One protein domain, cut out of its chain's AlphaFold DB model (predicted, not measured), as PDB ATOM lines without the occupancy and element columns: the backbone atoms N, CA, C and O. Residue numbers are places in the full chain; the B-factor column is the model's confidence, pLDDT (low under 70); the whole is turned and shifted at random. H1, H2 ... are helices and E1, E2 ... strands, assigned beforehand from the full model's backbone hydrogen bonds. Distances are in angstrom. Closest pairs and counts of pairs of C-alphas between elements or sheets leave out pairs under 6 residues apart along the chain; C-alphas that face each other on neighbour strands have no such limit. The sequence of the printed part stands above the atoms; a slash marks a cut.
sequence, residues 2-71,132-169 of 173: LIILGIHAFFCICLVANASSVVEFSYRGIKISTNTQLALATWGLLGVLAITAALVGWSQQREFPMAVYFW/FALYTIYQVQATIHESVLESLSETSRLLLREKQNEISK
ATOM      1  N   LEU A   2     298.148 109.185 368.471       92.81
ATOM      2  CA  LEU A   2     299.194 110.174 368.810       92.81
ATOM      3  C   LEU A   2     300.000 109.839 370.075       92.81
ATOM      4  O   LEU A   2     301.214 109.981 370.070       92.81
ATOM      5  N   ILE A   3     299.342 109.333 371.123       94.69
ATOM      6  CA  ILE A   3     300.013 108.911 372.364       94.69
ATOM      7  C   ILE A   3     301.029 107.794 372.090       94.69
ATOM      8  O   ILE A   3     302.156 107.857 372.563       94.69
ATOM      9  N   ILE A   4     300.655 106.799 371.280       94.12
ATOM     10  CA  ILE A   4     301.522 105.665 370.930       94.12
ATOM     11  C   ILE A   4     302.729 106.156 370.126       94.12
ATOM     12  O   ILE A   4     303.860 105.796 370.442       94.12
ATOM     13  N   LEU A   5     302.499 107.021 369.132       94.31
ATOM     14  CA  LEU A   5     303.571 107.629 368.340       94.31
ATOM     15  C   LEU A   5     304.508 108.481 369.208       94.31
ATOM     16  O   LEU A   5     305.719 108.398 369.051       94.31
ATOM     17  N   GLY A   6     303.961 109.260 370.146       96.19
ATOM     18  CA  GLY A   6     304.737 110.104 371.054       96.19
ATOM     19  C   GLY A   6     305.609 109.299 372.016       96.19
ATOM     20  O   GLY A   6     306.793 109.596 372.160       96.19
ATOM     21  N   ILE A   7     305.057 108.242 372.621       95.88
ATOM     22  CA  ILE A   7     305.816 107.329 373.486       95.88
ATOM     23  C   ILE A   7     306.933 106.652 372.687       95.88
ATOM     24  O   ILE A   7     308.081 106.640 373.121       95.88
ATOM     25  N   HIS A   8     306.625 106.131 371.499       95.56
ATOM     26  CA  HIS A   8     307.627 105.483 370.657       95.56
ATOM     27  C   HIS A   8     308.732 106.459 370.227       95.56
ATOM     28  O   HIS A   8     309.911 106.128 370.333       95.56
ATOM     29  N   ALA A   9     308.371 107.685 369.834       97.06
ATOM     30  CA  ALA A   9     309.331 108.726 369.476       97.06
ATOM     31  C   ALA A   9     310.265 109.055 370.644       97.06
ATOM     32  O   ALA A   9     311.474 109.148 370.449       97.06
ATOM     33  N   PHE A  10     309.722 109.171 371.860       97.56
ATOM     34  CA  PHE A  10     310.521 109.377 373.064       97.56
ATOM     35  C   PHE A  10     311.549 108.254 373.261       97.56
ATOM     36  O   PHE A  10     312.732 108.537 373.448       97.56
ATOM     37  N   PHE A  11     311.140 106.986 373.139       95.88
ATOM     38  CA  PHE A  11     312.068 105.855 373.232       95.88
ATOM     39  C   PHE A  11     313.141 105.879 372.136       95.88
ATOM     40  O   PHE A  11     314.318 105.693 372.442       95.88
ATOM     41  N   CYS A  12     312.775 106.160 370.882       96.94
ATOM     42  CA  CYS A  12     313.735 106.284 369.783       96.94
ATOM     43  C   CYS A  12     314.763 107.399 370.035       96.94
ATOM     44  O   CYS A  12     315.957 107.186 369.833       96.94
ATOM     45  N   ILE A  13     314.320 108.563 370.519       97.56
ATOM     46  CA  ILE A  13     315.204 109.688 370.852       97.56
ATOM     47  C   ILE A  13     316.145 109.307 371.992       97.56
ATOM     48  O   ILE A  13     317.342 109.562 371.897       97.56
ATOM     49  N   CYS A  14     315.641 108.650 373.039       96.50
ATOM     50  CA  CYS A  14     316.472 108.157 374.133       96.50
ATOM     51  C   CYS A  14     317.539 107.169 373.639       96.50
ATOM     52  O   CYS A  14     318.690 107.281 374.051       96.50
ATOM     53  N   LEU A  15     317.200 106.240 372.738       94.62
ATOM     54  CA  LEU A  15     318.176 105.299 372.169       94.62
ATOM     55  C   LEU A  15     319.290 106.019 371.406       94.62
ATOM     56  O   LEU A  15     320.463 105.714 371.604       94.62
ATOM     57  N   VAL A  16     318.931 106.997 370.573       97.00
ATOM     58  CA  VAL A  16     319.906 107.785 369.808       97.00
ATOM     59  C   VAL A  16     320.764 108.649 370.735       97.00
ATOM     60  O   VAL A  16     321.978 108.699 370.572       97.00
ATOM     61  N   ALA A  17     320.156 109.298 371.730       96.69
ATOM     62  CA  ALA A  17     320.846 110.208 372.643       96.69
ATOM     63  C   ALA A  17     321.838 109.500 373.581       96.69
ATOM     64  O   ALA A  17     322.828 110.103 373.984       96.69
ATOM     65  N   ASN A  18     321.581 108.236 373.934       94.56
ATOM     66  CA  ASN A  18     322.458 107.452 374.810       94.56
ATOM     67  C   ASN A  18     323.541 106.670 374.050       94.56
ATOM     68  O   ASN A  18     324.387 106.038 374.681       94.56
ATOM     69  N   ALA A  19     323.527 106.675 372.716       94.88
ATOM     70  CA  ALA A  19     324.489 105.918 371.932       94.88
ATOM     71  C   ALA A  19     325.867 106.591 371.942       94.88
ATOM     72  O   ALA A  19     326.015 107.745 371.540       94.88
ATOM     73  N   SER A  20     326.890 105.846 372.362       93.12
ATOM     74  CA  SER A  20     328.284 106.278 372.284       93.12
ATOM     75  C   SER A  20     328.999 105.545 371.154       93.12
ATOM     76  O   SER A  20     328.932 104.323 371.052       93.12
ATOM     77  N   SER A  21     329.716 106.287 370.306       91.94
ATOM     78  CA  SER A  21     330.552 105.725 369.234       91.94
ATOM     79  C   SER A  21     331.971 105.375 369.688       91.94
ATOM     80  O   SER A  21     332.756 104.854 368.898       91.94
ATOM     81  N   VAL A  22     332.319 105.668 370.944       93.69
ATOM     82  CA  VAL A  22     333.690 105.527 371.461       93.69
ATOM     83  C   VAL A  22     333.747 104.610 372.677       93.69
ATOM     84  O   VAL A  22     334.713 103.869 372.837       93.69
ATOM     85  N   VAL A  23     332.727 104.646 373.537       93.31
ATOM     86  CA  VAL A  23     332.767 103.984 374.844       93.31
ATOM     87  C   VAL A  23     331.780 102.824 374.883       93.31
ATOM     88  O   VAL A  23     330.578 103.002 374.680       93.31
ATOM     89  N   GLU A  24     332.290 101.628 375.179       92.00
ATOM     90  CA  GLU A  24     331.450 100.462 375.441       92.00
ATOM     91  C   GLU A  24     330.654 100.659 376.732       92.00
ATOM     92  O   GLU A  24     331.179 101.105 377.754       92.00
ATOM     93  N   PHE A  25     329.376 100.292 376.701       88.88
ATOM     94  CA  PHE A  25     328.527 100.357 377.877       88.88
ATOM     95  C   PHE A  25     328.653  99.039 378.635       88.88
ATOM     96  O   PHE A  25     328.159  98.005 378.185       88.88
ATOM     97  N   SER A  26     329.337  99.069 379.779       87.25
ATOM     98  CA  SER A  26     329.385  97.936 380.698       87.25
ATOM     99  C   SER A  26     328.486  98.199 381.898       87.25
ATOM    100  O   SER A  26     328.795  99.058 382.726       87.25
ATOM    101  N   TYR A  27     327.407  97.435 382.032       81.56
ATOM    102  CA  TYR A  27     326.566  97.468 383.222       81.56
ATOM    103  C   TYR A  27     326.426  96.061 383.787       81.56
ATOM    104  O   TYR A  27     325.876  95.175 383.139       81.56
ATOM    105  N   ARG A  28     326.954  95.860 385.003       72.19
ATOM    106  CA  ARG A  28     326.827  94.608 385.771       72.19
ATOM    107  C   ARG A  28     327.161  93.344 384.958       72.19
ATOM    108  O   ARG A  28     326.402  92.386 384.946       72.19
ATOM    109  N   GLY A  29     328.290  93.363 384.247       73.25
ATOM    110  CA  GLY A  29     328.770  92.223 383.451       73.25
ATOM    111  C   GLY A  29     328.216  92.147 382.026       73.25
ATOM    112  O   GLY A  29     328.845  91.518 381.177       73.25
ATOM    113  N   ILE A  30     327.125  92.854 381.711       78.88
ATOM    114  CA  ILE A  30     326.671  93.022 380.327       78.88
ATOM    115  C   ILE A  30     327.549  94.081 379.669       78.88
ATOM    116  O   ILE A  30     327.537  95.246 380.069       78.88
ATOM    117  N   LYS A  31     328.299  93.671 378.648       88.31
ATOM    118  CA  LYS A  31     329.043  94.576 377.773       88.31
ATOM    119  C   LYS A  31     328.264  94.756 376.479       88.31
ATOM    120  O   LYS A  31     328.160  93.828 375.680       88.31
ATOM    121  N   ILE A  32     327.716  95.947 376.275       90.50
ATOM    122  CA  ILE A  32     327.111  96.330 375.003       90.50
ATOM    123  C   ILE A  32     328.205  96.978 374.159       90.50
ATOM    124  O   ILE A  32     328.641  98.103 374.433       90.50
ATOM    125  N   SER A  33     328.643  96.246 373.134       94.19
ATOM    126  CA  SER A  33     329.661  96.726 372.201       94.19
ATOM    127  C   SER A  33     329.208  98.007 371.500       94.19
ATOM    128  O   SER A  33     328.014  98.228 371.264       94.19
ATOM    129  N   THR A  34     330.172  98.840 371.120       94.75
ATOM    130  CA  THR A  34     329.937 100.072 370.357       94.75
ATOM    131  C   THR A  34     329.153  99.810 369.066       94.75
ATOM    132  O   THR A  34     328.260 100.576 368.711       94.75
ATOM    133  N   ASN A  35     329.416  98.684 368.394       95.75
ATOM    134  CA  ASN A  35     328.704  98.296 367.173       95.75
ATOM    135  C   ASN A  35     327.216  98.036 367.435       95.75
ATOM    136  O   ASN A  35     326.369  98.474 366.658       95.75
ATOM    137  N   THR A  36     326.883  97.366 368.543       93.44
ATOM    138  CA  THR A  36     325.486  97.128 368.927       93.44
ATOM    139  C   THR A  36     324.787  98.434 369.299       93.44
ATOM    140  O   THR A  36     323.654  98.653 368.875       93.44
ATOM    141  N   GLN A  37     325.457  99.333 370.031       95.00
ATOM    142  CA  GLN A  37     324.906 100.660 370.341       95.00
ATOM    143  C   GLN A  37     324.610 101.455 369.065       95.00
ATOM    144  O   GLN A  37     323.524 102.014 368.926       95.00
ATOM    145  N   LEU A  38     325.538 101.454 368.105       96.38
ATOM    146  CA  LEU A  38     325.366 102.146 366.830       96.38
ATOM    147  C   LEU A  38     324.226 101.544 365.995       96.38
ATOM    148  O   LEU A  38     323.444 102.287 365.400       96.38
ATOM    149  N   ALA A  39     324.091 100.216 365.979       95.88
ATOM    150  CA  ALA A  39     322.984  99.540 365.308       95.88
ATOM    151  C   ALA A  39     321.627  99.918 365.927       95.88
ATOM    152  O   ALA A  39     320.697 100.258 365.196       95.88
ATOM    153  N   LEU A  40     321.525  99.935 367.262       95.00
ATOM    154  CA  LEU A  40     320.313 100.348 367.979       95.00
ATOM    155  C   LEU A  40     319.980 101.827 367.755       95.00
ATOM    156  O   LEU A  40     318.817 102.165 367.543       95.00
ATOM    157  N   ALA A  41     320.984 102.704 367.747       96.88
ATOM    158  CA  ALA A  41     320.808 104.122 367.451       96.88
ATOM    159  C   ALA A  41     320.316 104.340 366.017       96.88
ATOM    160  O   ALA A  41     319.375 105.095 365.781       96.88
ATOM    161  N   THR A  42     320.908 103.628 365.058       97.25
ATOM    162  CA  THR A  42     320.498 103.681 363.650       97.25
ATOM    163  C   THR A  42     319.064 103.183 363.485       97.25
ATOM    164  O   THR A  42     318.265 103.827 362.808       97.25
ATOM    165  N   TRP A  43     318.706 102.083 364.156       97.62
ATOM    166  CA  TRP A  43     317.333 101.582 364.185       97.62
ATOM    167  C   TRP A  43     316.371 102.611 364.791       97.62
ATOM    168  O   TRP A  43     315.332 102.901 364.205       97.62
ATOM    169  N   GLY A  44     316.751 103.243 365.905       97.12
ATOM    170  CA  GLY A  44     315.993 104.328 366.528       97.12
ATOM    171  C   GLY A  44     315.766 105.514 365.588       97.12
ATOM    172  O   GLY A  44     314.650 106.027 365.514       97.12
ATOM    173  N   LEU A  45     316.781 105.912 364.815       97.69
ATOM    174  CA  LEU A  45     316.668 106.989 363.829       97.69
ATOM    175  C   LEU A  45     315.707 106.626 362.685       97.69
ATOM    176  O   LEU A  45     314.863 107.443 362.311       97.69
ATOM    177  N   LEU A  46     315.780 105.390 362.172       97.94
ATOM    178  CA  LEU A  46     314.800 104.868 361.211       97.94
ATOM    179  C   LEU A  46     313.384 104.878 361.800       97.94
ATOM    180  O   LEU A  46     312.434 105.228 361.101       97.94
ATOM    181  N   GLY A  47     313.252 104.579 363.091       97.00
ATOM    182  CA  GLY A  47     311.996 104.692 363.824       97.00
ATOM    183  C   GLY A  47     311.428 106.101 363.826       97.00
ATOM    184  O   GLY A  47     310.251 106.272 363.518       97.00
ATOM    185  N   VAL A  48     312.247 107.125 364.084       97.50
ATOM    186  CA  VAL A  48     311.801 108.529 364.015       97.50
ATOM    187  C   VAL A  48     311.282 108.867 362.616       97.50
ATOM    188  O   VAL A  48     310.195 109.434 362.488       97.50
ATOM    189  N   LEU A  49     311.995 108.463 361.560       97.38
ATOM    190  CA  LEU A  49     311.545 108.671 360.180       97.38
ATOM    191  C   LEU A  49     310.216 107.952 359.904       97.38
ATOM    192  O   LEU A  49     309.280 108.563 359.384       97.38
ATOM    193  N   ALA A  50     310.084 106.692 360.319       97.19
ATOM    194  CA  ALA A  50     308.855 105.922 360.156       97.19
ATOM    195  C   ALA A  50     307.673 106.540 360.935       97.19
ATOM    196  O   ALA A  50     306.557 106.584 360.421       97.19
ATOM    197  N   ILE A  51     307.912 107.091 362.131       96.88
ATOM    198  CA  ILE A  51     306.900 107.812 362.919       96.88
ATOM    199  C   ILE A  51     306.442 109.078 362.188       96.88
ATOM    200  O   ILE A  51     305.241 109.337 362.119       96.88
ATOM    201  N   THR A  52     307.363 109.856 361.608       96.81
ATOM    202  CA  THR A  52     306.977 111.040 360.820       96.81
ATOM    203  C   THR A  52     306.156 110.658 359.587       96.81
ATOM    204  O   THR A  52     305.144 111.303 359.310       96.81
ATOM    205  N   ALA A  53     306.511 109.561 358.908       95.44
ATOM    206  CA  ALA A  53     305.735 109.024 357.793       95.44
ATOM    207  C   ALA A  53     304.326 108.598 358.234       95.44
ATOM    208  O   ALA A  53     303.351 108.962 357.577       95.44
ATOM    209  N   ALA A  54     304.192 107.914 359.374       95.62
ATOM    210  CA  ALA A  54     302.892 107.566 359.948       95.62
ATOM    211  C   ALA A  54     302.053 108.803 360.280       95.62
ATOM    212  O   ALA A  54     300.850 108.820 360.032       95.62
ATOM    213  N   LEU A  55     302.676 109.855 360.813       96.00
ATOM    214  CA  LEU A  55     301.987 111.094 361.169       96.00
ATOM    215  C   LEU A  55     301.440 111.805 359.921       96.00
ATOM    216  O   LEU A  55     300.282 112.226 359.905       96.00
ATOM    217  N   VAL A  56     302.238 111.858 358.849       95.62
ATOM    218  CA  VAL A  56     301.801 112.364 357.540       95.62
ATOM    219  C   VAL A  56     300.695 111.479 356.962       95.62
ATOM    220  O   VAL A  56     299.655 112.003 356.565       95.62
ATOM    221  N   GLY A  57     300.865 110.153 356.986       93.38
ATOM    222  CA  GLY A  57     299.875 109.182 356.510       93.38
ATOM    223  C   GLY A  57     298.530 109.304 357.220       93.38
ATOM    224  O   GLY A  57     297.495 109.325 356.562       93.38
ATOM    225  N   TRP A  58     298.547 109.489 358.543       94.44
ATOM    226  CA  TRP A  58     297.350 109.765 359.339       94.44
ATOM    227  C   TRP A  58     296.689 111.083 358.929       94.44
ATOM    228  O   TRP A  58     295.487 111.123 358.683       94.44
ATOM    229  N   SER A  59     297.471 112.164 358.830       95.31
ATOM    230  CA  SER A  59     296.936 113.498 358.520       95.31
ATOM    231  C   SER A  59     296.327 113.594 357.120       95.31
ATOM    232  O   SER A  59     295.328 114.280 356.929       95.31
ATOM    233  N   GLN A  60     296.911 112.887 356.151       95.31
ATOM    234  CA  GLN A  60     296.497 112.915 354.749       95.31
ATOM    235  C   GLN A  60     295.603 111.730 354.361       95.31
ATOM    236  O   GLN A  60     295.266 111.608 353.184       95.31
ATOM    237  N   GLN A  61     295.254 110.851 355.310       94.19
ATOM    238  CA  GLN A  61     294.494 109.619 355.061       94.19
ATOM    239  C   GLN A  61     295.114 108.776 353.925       94.19
ATOM    240  O   GLN A  61     294.434 108.300 353.018       94.19
ATOM    241  N   ARG A  62     296.447 108.635 353.932       93.38
ATOM    242  CA  ARG A  62     297.201 107.863 352.931       93.38
ATOM    243  C   ARG A  62     297.655 106.535 353.521       93.38
ATOM    244  O   ARG A  62     298.308 106.502 354.561       93.38
ATOM    245  N   GLU A  63     297.374 105.450 352.804       92.44
ATOM    246  CA  GLU A  63     297.709 104.086 353.227       92.44
ATOM    247  C   GLU A  63     299.219 103.813 353.213       92.44
ATOM    248  O   GLU A  63     299.763 103.261 354.168       92.44
ATOM    249  N   PHE A  64     299.921 104.234 352.155       94.06
ATOM    250  CA  PHE A  64     301.323 103.863 351.946       94.06
ATOM    251  C   PHE A  64     302.263 104.283 353.097       94.06
ATOM    252  O   PHE A  64     302.995 103.427 353.597       94.06
ATOM    253  N   PRO A  65     302.240 105.539 353.598       95.12
ATOM    254  CA  PRO A  65     303.099 105.931 354.717       95.12
ATOM    255  C   PRO A  65     302.781 105.177 356.018       95.12
ATOM    256  O   PRO A  65     303.685 104.900 356.805       95.12
ATOM    257  N   MET A  66     301.513 104.807 356.230       94.12
ATOM    258  CA  MET A  66     301.107 103.987 357.376       94.12
ATOM    259  C   MET A  66     301.616 102.551 357.268       94.12
ATOM    260  O   MET A  66     302.101 102.006 358.259       94.12
ATOM    261  N   ALA A  67     301.580 101.963 356.071       94.81
ATOM    262  CA  ALA A  67     302.092 100.617 355.830       94.81
ATOM    263  C   ALA A  67     303.596 100.508 356.140       94.81
ATOM    264  O   ALA A  67     304.034  99.530 356.744       94.81
ATOM    265  N   VAL A  68     304.389 101.528 355.784       96.00
ATOM    266  CA  VAL A  68     305.829 101.574 356.105       96.00
ATOM    267  C   VAL A  68     306.055 101.526 357.618       96.00
ATOM    268  O   VAL A  68     306.878 100.746 358.101       96.00
ATOM    269  N   TYR A  69     305.299 102.317 358.382       96.31
ATOM    270  CA  TYR A  69     305.403 102.321 359.840       96.31
ATOM    271  C   TYR A  69     304.920 101.014 360.476       96.31
ATOM    272  O   TYR A  69     305.553 100.523 361.412       96.31
ATOM    273  N   PHE A  70     303.851 100.414 359.946       96.12
ATOM    274  CA  PHE A  70     303.373  99.103 360.380       96.12
ATOM    275  C   PHE A  70     304.465  98.033 360.246       96.12
ATOM    276  O   PHE A  70     304.764  97.341 361.219       96.12
ATOM    277  N   TRP A  71     305.120  97.941 359.083       97.44
ATOM    278  CA  TRP A  71     306.203  96.976 358.866       97.44
ATOM    279  C   TRP A  71     307.419  97.236 359.754       97.44
ATOM    280  O   TRP A  71     307.986  96.293 360.306       97.44
ATOM    281  N   PHE A 132     300.107  95.283 371.368       96.50
ATOM    282  CA  PHE A 132     298.928  96.136 371.452       96.50
ATOM    283  C   PHE A 132     299.084  97.383 370.574       96.50
ATOM    284  O   PHE A 132     298.187  97.701 369.792       96.50
ATOM    285  N   ALA A 133     300.239  98.054 370.629       95.62
ATOM    286  CA  ALA A 133     300.528  99.177 369.744       95.62
ATOM    287  C   ALA A 133     300.424  98.762 368.267       95.62
ATOM    288  O   ALA A 133     299.696  99.404 367.512       95.62
ATOM    289  N   LEU A 134     301.054  97.654 367.873       96.81
ATOM    290  CA  LEU A 134     300.983  97.115 366.513       96.81
ATOM    291  C   LEU A 134     299.539  96.844 366.068       96.81
ATOM    292  O   LEU A 134     299.148  97.265 364.979       96.81
ATOM    293  N   TYR A 135     298.733  96.216 366.925       97.31
ATOM    294  CA  TYR A 135     297.317  95.970 366.660       97.31
ATOM    295  C   TYR A 135     296.540  97.273 366.440       97.31
ATOM    296  O   TYR A 135     295.758  97.372 365.498       97.31
ATOM    297  N   THR A 136     296.779  98.310 367.250       96.06
ATOM    298  CA  THR A 136     296.096  99.601 367.053       96.06
ATOM    299  C   THR A 136     296.484 100.293 365.743       96.06
ATOM    300  O   THR A 136     295.625 100.908 365.110       96.06
ATOM    301  N   ILE A 137     297.747 100.184 365.308       95.38
ATOM    302  CA  ILE A 137     298.190 100.710 364.005       95.38
ATOM    303  C   ILE A 137     297.521  99.937 362.869       95.38
ATOM    304  O   ILE A 137     297.022 100.552 361.931       95.38
ATOM    305  N   TYR A 138     297.458  98.609 362.985       96.31
ATOM    306  CA  TYR A 138     296.785  97.753 362.014       96.31
ATOM    307  C   TYR A 138     295.304  98.119 361.850       96.31
ATOM    308  O   TYR A 138     294.837  98.296 360.729       96.31
ATOM    309  N   GLN A 139     294.583  98.308 362.960       96.25
ATOM    310  CA  GLN A 139     293.174  98.717 362.928       96.25
ATOM    311  C   GLN A 139     292.987 100.066 362.228       96.25
ATOM    312  O   GLN A 139     292.116 100.209 361.377       96.25
ATOM    313  N   VAL A 140     293.848 101.041 362.527       94.25
ATOM    314  CA  VAL A 140     293.820 102.334 361.833       94.25
ATOM    315  C   VAL A 140     294.076 102.181 360.337       94.25
ATOM    316  O   VAL A 140     293.370 102.787 359.535       94.25
ATOM    317  N   GLN A 141     295.071 101.385 359.950       94.44
ATOM    318  CA  GLN A 141     295.379 101.160 358.544       94.44
ATOM    319  C   GLN A 141     294.190 100.527 357.808       94.44
ATOM    320  O   GLN A 141     293.871 100.964 356.705       94.44
ATOM    321  N   ALA A 142     293.511  99.561 358.432       94.81
ATOM    322  CA  ALA A 142     292.314  98.936 357.877       94.81
ATOM    323  C   ALA A 142     291.191  99.963 357.646       94.81
ATOM    324  O   ALA A 142     290.631 100.018 356.555       94.81
ATOM    325  N   THR A 143     290.934 100.850 358.615       95.38
ATOM    326  CA  THR A 143     289.933 101.921 358.460       95.38
ATOM    327  C   THR A 143     290.277 102.880 357.314       95.38
ATOM    328  O   THR A 143     289.403 103.260 356.535       95.38
ATOM    329  N   ILE A 144     291.552 103.263 357.176       94.31
ATOM    330  CA  ILE A 144     291.996 104.127 356.070       94.31
ATOM    331  C   ILE A 144     291.775 103.413 354.733       94.31
ATOM    332  O   ILE A 144     291.230 104.010 353.806       94.31
ATOM    333  N   HIS A 145     292.150 102.139 354.641       94.31
ATOM    334  CA  HIS A 145     292.000 101.347 353.425       94.31
ATOM    335  C   HIS A 145     290.535 101.257 352.968       94.31
ATOM    336  O   HIS A 145     290.239 101.500 351.797       94.31
ATOM    337  N   GLU A 146     289.606 100.998 353.893       95.25
ATOM    338  CA  GLU A 146     288.167 100.970 353.600       95.25
ATOM    339  C   GLU A 146     287.658 102.322 353.079       95.25
ATOM    340  O   GLU A 146     286.977 102.368 352.053       95.25
ATOM    341  N   SER A 147     288.056 103.433 353.712       93.81
ATOM    342  CA  SER A 147     287.648 104.779 353.277       93.81
ATOM    343  C   SER A 147     288.160 105.137 351.874       93.81
ATOM    344  O   SER A 147     287.453 105.753 351.070       93.81
ATOM    345  N   VAL A 148     289.378 104.702 351.537       92.56
ATOM    346  CA  VAL A 148     289.959 104.899 350.206       92.56
ATOM    347  C   VAL A 148     289.193 104.076 349.173       92.56
ATOM    348  O   VAL A 148     288.839 104.605 348.117       92.56
ATOM    349  N   LEU A 149     288.877 102.815 349.477       93.88
ATOM    350  CA  LEU A 149     288.110 101.945 348.587       93.88
ATOM    351  C   LEU A 149     286.714 102.517 348.294       93.88
ATOM    352  O   LEU A 149     286.273 102.512 347.141       93.88
ATOM    353  N   GLU A 150     286.038 103.047 349.313       95.19
ATOM    354  CA  GLU A 150     284.728 103.684 349.164       95.19
ATOM    355  C   GLU A 150     284.799 104.904 348.233       95.19
ATOM    356  O   GLU A 150     284.034 104.989 347.268       95.19
ATOM    357  N   SER A 151     285.788 105.783 348.431       93.31
ATOM    358  CA  SER A 151     285.985 106.966 347.580       93.31
ATOM    359  C   SER A 151     286.270 106.613 346.110       93.31
ATOM    360  O   SER A 151     285.762 107.256 345.183       93.31
ATOM    361  N   LEU A 152     287.037 105.542 345.870       93.88
ATOM    362  CA  LEU A 152     287.327 105.041 344.526       93.88
ATOM    363  C   LEU A 152     286.083 104.434 343.869       93.88
ATOM    364  O   LEU A 152     285.851 104.633 342.671       93.88
ATOM    365  N   SER A 153     285.266 103.720 344.645       96.19
ATOM    366  CA  SER A 153     283.997 103.148 344.187       96.19
ATOM    367  C   SER A 153     283.014 104.242 343.770       96.19
ATOM    368  O   SER A 153     282.419 104.164 342.691       96.19
ATOM    369  N   GLU A 154     282.883 105.303 344.569       96.06
ATOM    370  CA  GLU A 154     282.022 106.442 344.249       96.06
ATOM    371  C   GLU A 154     282.491 107.174 342.986       96.06
ATOM    372  O   GLU A 154     281.700 107.384 342.062       96.06
ATOM    373  N   THR A 155     283.790 107.459 342.886       95.75
ATOM    374  CA  THR A 155     284.379 108.098 341.699       95.75
ATOM    375  C   THR A 155     284.132 107.262 340.441       95.75
ATOM    376  O   THR A 155     283.714 107.782 339.406       95.75
ATOM    377  N   SER A 156     284.301 105.942 340.538       96.38
ATOM    378  CA  SER A 156     284.035 105.017 339.430       96.38
ATOM    379  C   SER A 156     282.561 105.034 339.010       96.38
ATOM    380  O   SER A 156     282.254 105.041 337.818       96.38
ATOM    381  N   ARG A 157     281.628 105.092 339.970       96.88
ATOM    382  CA  ARG A 157     280.186 105.204 339.689       96.88
ATOM    383  C   ARG A 157     279.832 106.518 338.997       96.88
ATOM    384  O   ARG A 157     278.990 106.507 338.099       96.88
ATOM    385  N   LEU A 158     280.457 107.630 339.385       96.94
ATOM    386  CA  LEU A 158     280.239 108.934 338.750       96.94
ATOM    387  C   LEU A 158     280.731 108.941 337.300       96.94
ATOM    388  O   LEU A 158     279.968 109.315 336.412       96.94
ATOM    389  N   LEU A 159     281.934 108.420 337.050       97.19
ATOM    390  CA  LEU A 159     282.481 108.292 335.695       97.19
ATOM    391  C   LEU A 159     281.608 107.399 334.800       97.19
ATOM    392  O   LEU A 159     281.382 107.708 333.631       97.19
ATOM    393  N   LEU A 160     281.063 106.306 335.343       97.50
ATOM    394  CA  LEU A 160     280.135 105.447 334.602       97.50
ATOM    395  C   LEU A 160     278.822 106.167 334.258       97.50
ATOM    396  O   LEU A 160     278.329 106.015 333.138       97.50
ATOM    397  N   ARG A 161     278.268 106.962 335.182       97.62
ATOM    398  CA  ARG A 161     277.059 107.769 334.932       97.62
ATOM    399  C   ARG A 161     277.299 108.852 333.887       97.62
ATOM    400  O   ARG A 161     276.452 109.053 333.021       97.62
ATOM    401  N   GLU A 162     278.442 109.526 333.944       98.00
ATOM    402  CA  GLU A 162     278.832 110.531 332.953       98.00
ATOM    403  C   GLU A 162     278.927 109.909 331.558       98.00
ATOM    404  O   GLU A 162     278.254 110.366 330.633       98.00
ATOM    405  N   LYS A 163     279.618 108.769 331.439       97.88
ATOM    406  CA  LYS A 163     279.713 108.018 330.182       97.88
ATOM    407  C   LYS A 163     278.343 107.569 329.652       97.88
ATOM    408  O   LYS A 163     278.091 107.636 328.452       97.88
ATOM    409  N   GLN A 164     277.436 107.110 330.520       97.88
ATOM    410  CA  GLN A 164     276.069 106.744 330.119       97.88
ATOM    411  C   GLN A 164     275.276 107.951 329.601       97.88
ATOM    412  O   GLN A 164     274.578 107.839 328.590       97.88
ATOM    413  N   ASN A 165     275.416 109.107 330.250       97.88
ATOM    414  CA  ASN A 165     274.772 110.340 329.810       97.88
ATOM    415  C   ASN A 165     275.297 110.792 328.440       97.88
ATOM    416  O   ASN A 165     274.496 111.188 327.593       97.88
ATOM    417  N   GLU A 166     276.604 110.694 328.185       97.88
ATOM    418  CA  GLU A 166     277.187 110.995 326.869       97.88
ATOM    419  C   GLU A 166     276.643 110.082 325.767       97.88
ATOM    420  O   GLU A 166     276.210 110.569 324.722       97.88
ATOM    421  N   ILE A 167     276.575 108.770 326.022       97.88
ATOM    422  CA  ILE A 167     276.008 107.797 325.074       97.88
ATOM    423  C   ILE A 167     274.538 108.118 324.784       97.88
ATOM    424  O   ILE A 167     274.112 108.074 323.631       97.88
ATOM    425  N   SER A 168     273.763 108.476 325.813       97.75
ATOM    426  CA  SER A 168     272.356 108.837 325.625       97.75
ATOM    427  C   SER A 168     272.198 110.078 324.744       97.75
ATOM    428  O   SER A 168     271.365 110.073 323.845       97.75
ATOM    429  N   LYS A 169     273.033 111.110 324.927       97.62
ATOM    430  CA  LYS A 169     272.995 112.329 324.106       97.62
ATOM    431  C   LYS A 169     273.334 112.044 322.644       97.62
ATOM    432  O   LYS A 169     272.653 112.568 321.775       97.62
TER     433      LYS A 169
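This is residues 2 to 71 and 132 to 169 of the 173 residues of the protein "Hypothetical protein" of Symbiodinium necroappetens (UniProt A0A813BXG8). A small two-strand hairpin, E1 and E2, makes one end of a long, thin shape, and the far part of the long helix H4 sticks out as a straight arm at the other, with residues 149 to 169 free. Between these ends H1 packs on part of H2, H2 folds back into H3, and H3 packs on the first part of H4. The printed part has 108 residues with four named helices and two named strands, in the order H1, E1, E2, H2, H3, H4; the strands are antiparallel, and the class is mostly helix. The whole is extended, with a radius of gyration of the C-alphas of 22.3 A and spans of 82 by 24 by 17 A, and the arm of H4 makes much of that length.

E1 is residues 25 to 27, 6.4 A long, and E2 is residues 30 to 32, 6.3 A long. H2 is residues 34 to 59, 37.5 A long, beginning at C-alpha 34 at (329.937, 100.072, 370.357). H1 is residues 2 to 17, 22.0 A long, from C-alpha 2 at (299.194, 110.174, 368.810). H3 is residues 63 to 71, 12.4 A long. H4 is residues 132 to 169, 56.4 A long, ending at C-alpha 169 at (272.995, 112.329, 324.106).

E1 and E2 form a hairpin, antiparallel at 166 degrees; N 27 and O 30 are 2.9 A apart and N 32 and O 25 are 2.8 A apart, within hydrogen-bond range. A tight link joins E2 to H2. H2 touches H1 with residues 40 to 51 alone, at a shallow tilt of 26 degrees, opposite ways; their closest C-alphas, Cys 12 and Gly 44, are 4.4 A apart. H2 and H3 are a helical hairpin at a shallow tilt of 28 degrees, opposite ways; H2 touches H3 with residues 50 to 58 alone, the closest C-alphas being those of Ala 54 and Met 66, 4.8 A. H4 touches H3 with residues 134 to 145 alone, at a shallow tilt of 23 degrees, opposite ways; the C-alphas of Glu 63 and His 145, the closest, are 6.3 A apart. H2 and H4 are near each other. H1 and H4 are close but not clearly touching, the closest C-alphas being those of Ile 4 and Ala 133, 6.7 A. H1 and H3 are apart. In H1, H2, H3 and H4 every O i to N i+4 pair is within hydrogen-bond range.

The two C-alphas farthest apart are those of Gly 29 and Lys 169, 83.9 A. Residues 26 to 31 and 149 to 169 stand free; the body without them spans 50 by 20 by 17 A. Residues 72 to 131 are not printed, and C-alphas 71 and 132 are 14.6 A apart across the cut. Of the links that are printed whole, none is long. The mean pLDDT of the printed part is 94.7, and no printed residue is under 70.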